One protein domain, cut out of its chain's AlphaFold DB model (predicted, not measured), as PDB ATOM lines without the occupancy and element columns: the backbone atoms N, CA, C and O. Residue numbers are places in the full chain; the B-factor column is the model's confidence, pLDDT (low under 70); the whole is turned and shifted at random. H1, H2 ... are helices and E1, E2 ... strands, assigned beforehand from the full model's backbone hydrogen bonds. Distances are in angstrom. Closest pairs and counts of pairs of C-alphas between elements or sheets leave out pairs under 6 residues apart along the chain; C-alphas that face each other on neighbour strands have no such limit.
ATOM      1  N   ASP A 275     336.754 258.782 124.234       50.31
ATOM      2  CA  ASP A 275     336.028 258.837 125.503       50.31
ATOM      3  C   ASP A 275     336.897 258.380 126.690       50.31
ATOM      4  O   ASP A 275     336.785 258.952 127.772       50.31
ATOM      5  N   GLU A 276     337.876 257.493 126.470       51.47
ATOM      6  CA  GLU A 276     338.887 257.128 127.483       51.47
ATOM      7  C   GLU A 276     339.766 258.322 127.894       51.47
ATOM      8  O   GLU A 276     340.173 258.454 129.050       51.47
ATOM      9  N   ILE A 277     340.013 259.247 126.962       51.44
ATOM     10  CA  ILE A 277     340.798 260.463 127.207       51.44
ATOM     11  C   ILE A 277     339.999 261.470 128.051       51.44
ATOM     12  O   ILE A 277     340.562 262.145 128.912       51.44
ATOM     13  N   LYS A 278     338.678 261.569 127.857       46.97
ATOM     14  CA  LYS A 278     337.815 262.488 128.622       46.97
ATOM     15  C   LYS A 278     337.763 262.163 130.111       46.97
ATOM     16  O   LYS A 278     337.735 263.091 130.919       46.97
ATOM     17  N   ASP A 279     337.764 260.882 130.471       46.84
ATOM     18  CA  ASP A 279     337.667 260.470 131.873       46.84
ATOM     19  C   ASP A 279     338.969 260.678 132.654       46.84
ATOM     20  O   ASP A 279     338.917 261.036 133.832       46.84
ATOM     21  N   ILE A 280     340.128 260.596 131.993       52.06
ATOM     22  CA  ILE A 280     341.426 260.992 132.571       52.06
ATOM     23  C   ILE A 280     341.541 262.530 132.683       52.06
ATOM     24  O   ILE A 280     342.238 263.048 133.555       52.06
ATOM     25  N   ASN A 281     340.815 263.277 131.843       50.50
ATOM     26  CA  ASN A 281     340.961 264.728 131.674       50.50
ATOM     27  C   ASN A 281     339.993 265.598 132.493       50.50
ATOM     28  O   ASN A 281     339.967 266.819 132.295       50.50
ATOM     29  N   LYS A 282     339.224 265.033 133.433       44.62
ATOM     30  CA  LYS A 282     338.412 265.817 134.384       44.62
ATOM     31  C   LYS A 282     339.332 266.672 135.273       44.62
ATOM     32  O   LYS A 282     339.786 266.239 136.324       44.62
ATOM     33  N   GLY A 283     339.636 267.892 134.820       49.38
ATOM     34  CA  GLY A 283     340.483 268.869 135.519       49.38
ATOM     35  C   GLY A 283     341.588 269.520 134.677       49.38
ATOM     36  O   GLY A 283     342.269 270.412 135.183       49.38
ATOM     37  N   LEU A 284     341.777 269.116 133.415       56.66
ATOM     38  CA  LEU A 284     342.794 269.692 132.529       56.66
ATOM     39  C   LEU A 284     342.189 270.781 131.635       56.66
ATOM     40  O   LEU A 284     341.226 270.547 130.910       56.66
ATOM     41  N   TYR A 285     342.773 271.980 131.671       62.09
ATOM     42  CA  TYR A 285     342.423 273.055 130.742       62.09
ATOM     43  C   TYR A 285     343.093 272.811 129.385       62.09
ATOM     44  O   TYR A 285     344.303 272.567 129.345       62.09
ATOM     45  N   VAL A 286     342.313 272.902 128.300       66.00
ATOM     46  CA  VAL A 286     342.784 272.732 126.920       66.00
ATOM     47  C   VAL A 286     342.697 274.062 126.177       66.00
ATOM     48  O   VAL A 286     341.603 274.550 125.896       66.00
ATOM     49  N   SER A 287     343.851 274.638 125.831       68.56
ATOM     50  CA  SER A 287     343.941 275.723 124.841       68.56
ATOM     51  C   SER A 287     344.447 275.165 123.516       68.56
ATOM     52  O   SER A 287     345.252 274.231 123.506       68.56
ATOM     53  N   LYS A 288     343.998 275.732 122.393       74.06
ATOM     54  CA  LYS A 288     344.392 275.295 121.051       74.06
ATOM     55  C   LYS A 288     344.963 276.459 120.251       74.06
ATOM     56  O   LYS A 288     344.254 277.423 119.975       74.06
ATOM     57  N   GLU A 289     346.209 276.316 119.805       72.75
ATOM     58  CA  GLU A 289     346.821 277.198 118.804       72.75
ATOM     59  C   GLU A 289     347.280 276.343 117.614       72.75
ATOM     60  O   GLU A 289     348.232 275.563 117.694       72.75
ATOM     61  N   GLY A 290     346.557 276.434 116.493       83.50
ATOM     62  CA  GLY A 290     346.809 275.598 115.316       83.50
ATOM     63  C   GLY A 290     346.592 274.101 115.586       83.50
ATOM     64  O   GLY A 290     345.507 273.690 116.001       83.50
ATOM     65  N   ASN A 291     347.623 273.284 115.330       75.38
ATOM     66  CA  ASN A 291     347.626 271.826 115.558       75.38
ATOM     67  C   ASN A 291     348.230 271.419 116.915       75.38
ATOM     68  O   ASN A 291     348.464 270.230 117.153       75.38
ATOM     69  N   THR A 292     348.501 272.398 117.780       70.12
ATOM     70  CA  THR A 292     349.071 272.184 119.110       70.12
ATOM     71  C   THR A 292     347.983 272.381 120.157       70.12
ATOM     72  O   THR A 292     347.335 273.429 120.206       70.12
ATOM     73  N   GLU A 293     347.784 271.367 120.989       77.12
ATOM     74  CA  GLU A 293     346.896 271.425 122.149       77.12
ATOM     75  C   GLU A 293     347.755 271.549 123.415       77.12
ATOM     76  O   GLU A 293     348.725 270.805 123.599       77.12
ATOM     77  N   PHE A 294     347.422 272.514 124.270       78.25
ATOM     78  CA  PHE A 294     348.097 272.752 125.543       78.25
ATOM     79  C   PHE A 294     347.281 272.145 126.673       78.25
ATOM     80  O   PHE A 294     346.096 272.445 126.780       78.25
ATOM     81  N   TYR A 295     347.918 271.356 127.532       80.31
ATOM     82  CA  TYR A 295     347.284 270.740 128.695       80.31
ATOM     83  C   TYR A 295     348.004 271.195 129.953       80.31
ATOM     84  O   TYR A 295     349.227 271.082 130.060       80.31
ATOM     85  N   CYS A 296     347.245 271.707 130.913       80.81
ATOM     86  CA  CYS A 296     347.791 272.198 132.169       80.81
ATOM     87  C   CYS A 296     347.425 271.258 133.312       80.81
ATOM     88  O   CYS A 296     346.247 271.129 133.629       80.81
ATOM     89  N   SER A 297     348.420 270.610 133.926       80.31
ATOM     90  CA  SER A 297     348.214 269.685 135.049       80.31
ATOM     91  C   SER A 297     348.091 270.443 136.381       80.31
ATOM     92  O   SER A 297     349.087 271.036 136.814       80.31
ATOM     93  N   PRO A 298     346.930 270.401 137.072       70.25
ATOM     94  CA  PRO A 298     346.724 271.128 138.326       70.25
ATOM     95  C   PRO A 298     347.681 270.701 139.441       70.25
ATOM     96  O   PRO A 298     348.114 271.537 140.228       70.25
ATOM     97  N   SER A 299     348.043 269.414 139.496       73.06
ATOM     98  CA  SER A 299     348.895 268.854 140.550       73.06
ATOM     99  C   SER A 299     350.354 269.295 140.440       73.06
ATOM    100  O   SER A 299     351.005 269.507 141.456       73.06
ATOM    101  N   ASN A 300     350.861 269.473 139.215       74.88
ATOM    102  CA  ASN A 300     352.286 269.711 138.979       74.88
ATOM    103  C   ASN A 300     352.608 271.091 138.392       74.88
ATOM    104  O   ASN A 300     353.786 271.387 138.193       74.88
ATOM    105  N   LYS A 301     351.597 271.923 138.093       78.50
ATOM    106  CA  LYS A 301     351.752 273.267 137.502       78.50
ATOM    107  C   LYS A 301     352.641 273.289 136.246       78.50
ATOM    108  O   LYS A 301     353.417 274.216 136.005       78.50
ATOM    109  N   LYS A 302     352.549 272.226 135.444       79.75
ATOM    110  CA  LYS A 302     353.296 272.058 134.192       79.75
ATOM    111  C   LYS A 302     352.348 272.143 133.007       79.75
ATOM    112  O   LYS A 302     351.280 271.528 133.025       79.75
ATOM    113  N   LEU A 303     352.785 272.881 131.990       79.81
ATOM    114  CA  LEU A 303     352.119 272.961 130.700       79.81
ATOM    115  C   LEU A 303     352.757 271.951 129.739       79.81
ATOM    116  O   LEU A 303     353.958 272.015 129.450       79.81
ATOM    117  N   PHE A 304     351.942 271.029 129.251       81.44
ATOM    118  CA  PHE A 304     352.312 270.057 128.235       81.44
ATOM    119  C   PHE A 304     351.786 270.528 126.889       81.44
ATOM    120  O   PHE A 304     350.668 271.037 126.806       81.44
ATOM    121  N   THR A 305     352.578 270.347 125.835       78.50
ATOM    122  CA  THR A 305     352.066 270.472 124.469       78.50
ATOM    123  C   THR A 305     351.954 269.105 123.843       78.50
ATOM    124  O   THR A 305     352.842 268.263 123.995       78.50
ATOM    125  N   TYR A 306     350.865 268.905 123.119       77.62
ATOM    126  CA  TYR A 306     350.700 267.742 122.277       77.62
ATOM    127  C   TYR A 306     350.498 268.209 120.849       77.62
ATOM    128  O   TYR A 306     349.647 269.056 120.561       77.62
ATOM    129  N   LYS A 307     351.295 267.641 119.946       75.56
ATOM    130  CA  LYS A 307     351.050 267.766 118.514       75.56
ATOM    131  C   LYS A 307     350.114 266.656 118.086       75.56
ATOM    132  O   LYS A 307     350.381 265.478 118.327       75.56
ATOM    133  N   ARG A 308     349.030 267.053 117.430       74.19
ATOM    134  CA  ARG A 308     348.060 266.127 116.859       74.19
ATOM    135  C   ARG A 308     348.536 265.680 115.480       74.19
ATOM    136  O   ARG A 308     348.638 266.506 114.573       74.19
ATOM    137  N   TYR A 309     348.788 264.383 115.319       74.62
ATOM    138  CA  TYR A 309     349.053 263.778 114.013       74.62
ATOM    139  C   TYR A 309     347.827 262.993 113.559       74.62
ATOM    140  O   TYR A 309     347.260 262.217 114.325       74.62
ATOM    141  N   ASN A 310     347.405 263.242 112.321       62.75
ATOM    142  CA  ASN A 310     346.279 262.561 111.699       62.75
ATOM    143  C   ASN A 310     346.823 261.538 110.700       62.75
ATOM    144  O   ASN A 310     347.472 261.924 109.725       62.75
ATOM    145  N   THR A 311     346.575 260.255 110.943       64.75
ATOM    146  CA  THR A 311     346.677 259.219 109.910       64.75
ATOM    147  C   THR A 311     345.265 258.757 109.560       64.75
ATOM    148  O   THR A 311     344.346 258.940 110.351       64.75
ATOM    149  N   GLU A 312     345.066 258.165 108.378       61.28
ATOM    150  CA  GLU A 312     343.734 257.791 107.857       61.28
ATOM    151  C   GLU A 312     342.913 256.859 108.777       61.28
ATOM    152  O   GLU A 312     341.723 256.671 108.535       61.28
ATOM    153  N   SER A 313     343.516 256.327 109.847       63.41
ATOM    154  CA  SER A 313     342.892 255.348 110.737       63.41
ATOM    155  C   SER A 313     343.038 255.633 112.241       63.41
ATOM    156  O   SER A 313     342.287 255.036 113.006       63.41
ATOM    157  N   TYR A 314     343.955 256.508 112.698       55.78
ATOM    158  CA  TYR A 314     344.251 256.665 114.137       55.78
ATOM    159  C   TYR A 314     344.750 258.067 114.531       55.78
ATOM    160  O   TYR A 314     345.362 258.790 113.742       55.78
ATOM    161  N   TRP A 315     344.526 258.423 115.802       61.03
ATOM    162  CA  TRP A 315     345.061 259.632 116.433       61.03
ATOM    163  C   TRP A 315     346.245 259.269 117.328       61.03
ATOM    164  O   TRP A 315     346.106 258.436 118.219       61.03
ATOM    165  N   TYR A 316     347.386 259.937 117.142       70.81
ATOM    166  CA  TYR A 316     348.528 259.812 118.051       70.81
ATOM    167  C   TYR A 316     348.859 261.169 118.668       70.81
ATOM    168  O   TYR A 316     348.993 262.176 117.961       70.81
ATOM    169  N   TYR A 317     349.000 261.176 119.992       65.50
ATOM    170  CA  TYR A 317     349.421 262.327 120.781       65.50
ATOM    171  C   TYR A 317     350.874 262.116 121.200       65.50
ATOM    172  O   TYR A 317     351.168 261.268 122.040       65.50
ATOM    173  N   ILE A 318     351.789 262.882 120.609       69.31
ATOM    174  CA  ILE A 318     353.196 262.857 121.019       69.31
ATOM    175  C   ILE A 318     353.390 263.980 122.043       69.31
ATOM    176  O   ILE A 318     353.172 265.142 121.680       69.31
ATOM    177  N   PRO A 319     353.769 263.677 123.302       62.31
ATOM    178  CA  PRO A 319     354.080 264.705 124.286       62.31
ATOM    179  C   PRO A 319     355.335 265.450 123.827       62.31
ATOM    180  O   PRO A 319     356.458 264.961 123.949       62.31
ATOM    181  N   SER A 320     355.158 266.639 123.261       57.50
ATOM    182  CA  SER A 320     356.270 267.444 122.776       57.50
ATOM    183  C   SER A 320     356.772 268.333 123.900       57.50
ATOM    184  O   SER A 320     356.399 269.492 123.984       57.50
ATOM    185  N   THR A 321     357.661 267.805 124.743       67.19
ATOM    186  CA  THR A 321     358.458 268.562 125.734       67.19
ATOM    187  C   THR A 321     357.666 269.337 126.812       67.19
ATOM    188  O   THR A 321     356.571 269.856 126.606       67.19
ATOM    189  N   ILE A 322     358.227 269.437 128.023       67.25
ATOM    190  CA  ILE A 322     357.708 270.352 129.053       67.25
ATOM    191  C   ILE A 322     358.012 271.769 128.573       67.25
ATOM    192  O   ILE A 322     359.178 272.144 128.477       67.25
ATOM    193  N   VAL A 323     356.976 272.544 128.256       66.94
ATOM    194  CA  VAL A 323     357.168 273.854 127.615       66.94
ATOM    195  C   VAL A 323     357.451 274.942 128.647       66.94
ATOM    196  O   VAL A 323     358.268 275.826 128.399       66.94
ATOM    197  N   LYS A 324     356.794 274.898 129.817       79.12
ATOM    198  CA  LYS A 324     356.958 275.919 130.864       79.12
ATOM    199  C   LYS A 324     356.338 275.488 132.197       79.12
ATOM    200  O   LYS A 324     355.324 274.786 132.202       79.12
ATOM    201  N   SER A 325     356.903 275.944 133.319       82.31
ATOM    202  CA  SER A 325     356.164 275.988 134.588       82.31
ATOM    203  C   SER A 325     355.206 277.176 134.566       82.31
ATOM    204  O   SER A 325     355.605 278.280 134.184       82.31
ATOM    205  N   VAL A 326     353.970 276.960 134.990       89.12
ATOM    206  CA  VAL A 326     352.952 278.009 135.124       89.12
ATOM    207  C   VAL A 326     352.621 278.245 136.596       89.12
ATOM    208  O   VAL A 326     352.948 277.416 137.442       89.12
ATOM    209  N   GLU A 327     351.992 279.368 136.940       91.25
ATOM    210  CA  GLU A 327     351.601 279.625 138.337       91.25
ATOM    211  C   GLU A 327     350.272 278.946 138.692       91.25
ATOM    212  O   GLU A 327     350.098 278.484 139.824       91.25
ATOM    213  N   CYS A 328     349.361 278.845 137.722       92.50
ATOM    214  CA  CYS A 328     348.034 278.254 137.866       92.50
ATOM    215  C   CYS A 328     347.552 277.650 136.544       92.50
ATOM    216  O   CYS A 328     348.020 278.050 135.486       92.50
ATOM    217  N   CYS A 329     346.619 276.697 136.624       88.56
ATOM    218  CA  CYS A 329     345.916 276.105 135.475       88.56
ATOM    219  C   CYS A 329     344.416 276.449 135.458       88.56
ATOM    220  O   CYS A 329     343.743 276.314 134.440       88.56
ATOM    221  N   ASN A 330     343.888 276.813 136.622       88.38
ATOM    222  CA  ASN A 330     342.512 277.190 136.906       88.38
ATOM    223  C   ASN A 330     342.512 277.975 138.228       88.38
ATOM    224  O   ASN A 330     343.547 278.059 138.901       88.38
ATOM    225  N   ASP A 331     341.360 278.519 138.616       86.06
ATOM    226  CA  ASP A 331     341.230 279.308 139.848       86.06
ATOM    227  C   ASP A 331     341.597 278.516 141.113       86.06
ATOM    228  O   ASP A 331     342.152 279.079 142.052       86.06
ATOM    229  N   GLY A 332     341.391 277.194 141.120       86.38
ATOM    230  CA  GLY A 332     341.776 276.320 142.235       86.38
ATOM    231  C   GLY A 332     343.290 276.185 142.442       86.38
ATOM    232  O   GLY A 332     343.727 275.773 143.513       86.38
ATOM    233  N   GLY A 333     344.103 276.546 141.445       87.81
ATOM    234  CA  GLY A 333     345.565 276.573 141.550       87.81
ATOM    235  C   GLY A 333     346.135 277.846 142.189       87.81
ATOM    236  O   GLY A 333     347.353 277.912 142.409       87.81
ATOM    237  N   CYS A 334     345.286 278.844 142.464       91.56
ATOM    238  CA  CYS A 334     345.674 280.139 143.011       91.56
ATOM    239  C   CYS A 334     345.396 280.265 144.523       91.56
ATOM    240  O   CYS A 334     344.495 279.613 145.047       91.56
ATOM    241  N   PRO A 335     346.154 281.113 145.249       87.50
ATOM    242  CA  PRO A 335     345.833 281.471 146.631       87.50
ATOM    243  C   PRO A 335     344.438 282.102 146.755       87.50
ATOM    244  O   PRO A 335     343.935 282.699 145.803       87.50
ATOM    245  N   LEU A 336     343.835 282.048 147.948       79.81
ATOM    246  CA  LEU A 336     342.557 282.719 148.223       79.81
ATOM    247  C   LEU A 336     342.620 284.201 147.807       79.81
ATOM    248  O   LEU A 336     343.573 284.906 148.146       79.81
ATOM    249  N   SER A 337     341.573 284.692 147.136       82.88
ATOM    250  CA  SER A 337     341.473 286.050 146.551       82.88
ATOM    251  C   SER A 337     342.256 286.278 145.246       82.88
ATOM    252  O   SER A 337     342.444 287.432 144.853       82.88
ATOM    253  N   TYR A 338     342.718 285.216 144.580       90.19
ATOM    254  CA  TYR A 338     343.324 285.272 143.248       90.19
ATOM    255  C   TYR A 338     342.566 284.373 142.261       90.19
ATOM    256  O   TYR A 338     342.035 283.332 142.642       90.19
ATOM    257  N   SER A 339     342.526 284.779 140.994       89.50
ATOM    258  CA  SER A 339     341.956 284.040 139.867       89.50
ATOM    259  C   SER A 339     343.033 283.835 138.808       89.50
ATOM    260  O   SER A 339     343.934 284.668 138.632       89.50
ATOM    261  N   CYS A 340     342.980 282.690 138.136       91.81
ATOM    262  CA  CYS A 340     343.963 282.335 137.131       91.81
ATOM    263  C   CYS A 340     343.660 283.061 135.821       91.81
ATOM    264  O   CYS A 340     342.688 282.750 135.131       91.81
ATOM    265  N   GLU A 341     344.515 284.007 135.435       93.31
ATOM    266  CA  GLU A 341     344.406 284.632 134.125       93.31
ATOM    267  C   GLU A 341     344.875 283.631 133.062       93.31
ATOM    268  O   GLU A 341     346.064 283.453 132.817       93.31
ATOM    269  N   ILE A 342     343.919 282.973 132.408       82.44
ATOM    270  CA  ILE A 342     344.153 281.844 131.494       82.44
ATOM    271  C   ILE A 342     345.168 282.160 130.379       82.44
ATOM    272  O   ILE A 342     345.925 281.285 129.962       82.44
ATOM    273  N   LYS A 343     345.219 283.405 129.890       84.56
ATOM    274  CA  LYS A 343     346.155 283.797 128.823       84.56
ATOM    275  C   LYS A 343     347.602 283.863 129.301       84.56
ATOM    276  O   LYS A 343     348.508 283.480 128.567       84.56
ATOM    277  N   THR A 344     347.826 284.365 130.512       91.19
ATOM    278  CA  THR A 344     349.172 284.545 131.076       91.19
ATOM    279  C   THR A 344     349.587 283.371 131.959       91.19
ATOM    280  O   THR A 344     350.777 283.206 132.229       91.19
ATOM    281  N   GLN A 345     348.616 282.542 132.364       91.50
ATOM    282  CA  GLN A 345     348.749 281.451 133.327       91.50
ATOM    283  C   GLN A 345     349.368 281.937 134.652       91.50
ATOM    284  O   GLN A 345     350.172 281.239 135.281       91.50
ATOM    285  N   LYS A 346     349.011 283.171 135.041       93.88
ATOM    286  CA  LYS A 346     349.411 283.827 136.290       93.88
ATOM    287  C   LYS A 346     348.220 284.016 137.213       93.88
ATOM    288  O   LYS A 346     347.105 284.283 136.760       93.88
ATOM    289  N   CYS A 347     348.470 283.924 138.514       92.75
ATOM    290  CA  CYS A 347     347.453 284.263 139.500       92.75
ATOM    291  C   CYS A 347     347.345 285.783 139.598       92.75
ATOM    292  O   CYS A 347     348.256 286.458 140.077       92.75
ATOM    293  N   THR A 348     346.216 286.327 139.167       92.56
ATOM    294  CA  THR A 348     345.904 287.751 139.311       92.56
ATOM    295  C   THR A 348     344.950 287.932 140.477       92.56
ATOM    296  O   THR A 348     344.127 287.064 140.751       92.56
ATOM    297  N   LYS A 349     345.088 289.023 141.234       90.69
ATOM    298  CA  LYS A 349     344.214 289.269 142.382       90.69
ATOM    299  C   LYS A 349     342.784 289.428 141.870       90.69
ATOM    300  O   LYS A 349     342.534 290.312 141.053       90.69
ATOM    301  N   THR A 350     341.866 288.583 142.332       84.94
ATOM    302  CA  THR A 350     340.468 288.647 141.914       84.94
ATOM    303  C   THR A 350     339.903 289.990 142.372       84.94
ATOM    304  O   THR A 350     340.038 290.328 143.555       84.94
TER     305      THR A 350
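This is residues 275 to 350 of the 542 residues of an uncharacterized protein of Candidatus Altiarchaeales archaeon A3 (UniProt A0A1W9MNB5). A long, strongly twisted sheet of four strands, E1 to E4, has a small separate head near one end, made by the hairpin E5 and E6 with the long link before it, and at the opposite end the turn of the hairpin E3 and E4, residues 310 to 315, sticks out. The short helix H1, residues 275 to 280, stands free of the sheet. The printed part has 76 residues, with one named helix and six named strands in the order H1, E1, E2, E3, E4, E5, E6; the class is mostly strand. The larger sheet runs E1, E2, E3, E4 and the smaller E5, E6, both antiparallel. The whole is a rod spanning 48 by 23 by 18 A, only just loose and close to compact, with a radius of gyration of the C-alphas of 13.9 A.

In the larger sheet, E1 is residues 285 to 289, with C-alpha 285 at (342.423, 273.055, 130.742), and E2 is residues 292 to 297, 16.2 A long from first to last C-alpha. E3, residues 302 to 310, is 25.4 A long, and E4, residues 315 to 325, is 26.8 A long. E5 is residues 338 to 341, and E6 is residues 346 to 349, ending at C-alpha 349 at (344.214, 289.269, 142.382). H1 is residues 275 to 280, 9.2 A long, with C-alpha 275 at (336.028, 258.837, 125.503).

E1 to E4 form a meander, each strand the antiparallel neighbour of the one before, with E1 and E4 as edge strands. From edge to edge the strands' lines turn by 79 degrees. In the hairpin E1 and E2, N 294 and O 287 are 2.9 A apart, within hydrogen-bond range. In the hairpin E2 and E3, N 304 and O 295 are at 2.8 A. In the hairpin E3 and E4, N 320 and O 305 are at 2.9 A, and E4 bends by 56 degrees at residue 321. E5 and E6 form an antiparallel hairpin at 137 degrees, with N 339 and O 348 at 2.8 A; both are apart from E1, E2, E3 and E4. H1 is not on the larger sheet and is apart from E5 and E6; 1 of its 2 O i to N i+4 pairs is within hydrogen-bond range.

The C-alphas farthest apart, those of Glu 312 and Ser 337, are 48.0 A from each other. The printed part has no cut. The link from E4 to E5, residues 326 to 337, is long, and the other links are tight. Mean pLDDT of the printed part is 74.6; residues 275 to 287, 310 to 315 and 317 to 323 are under 70.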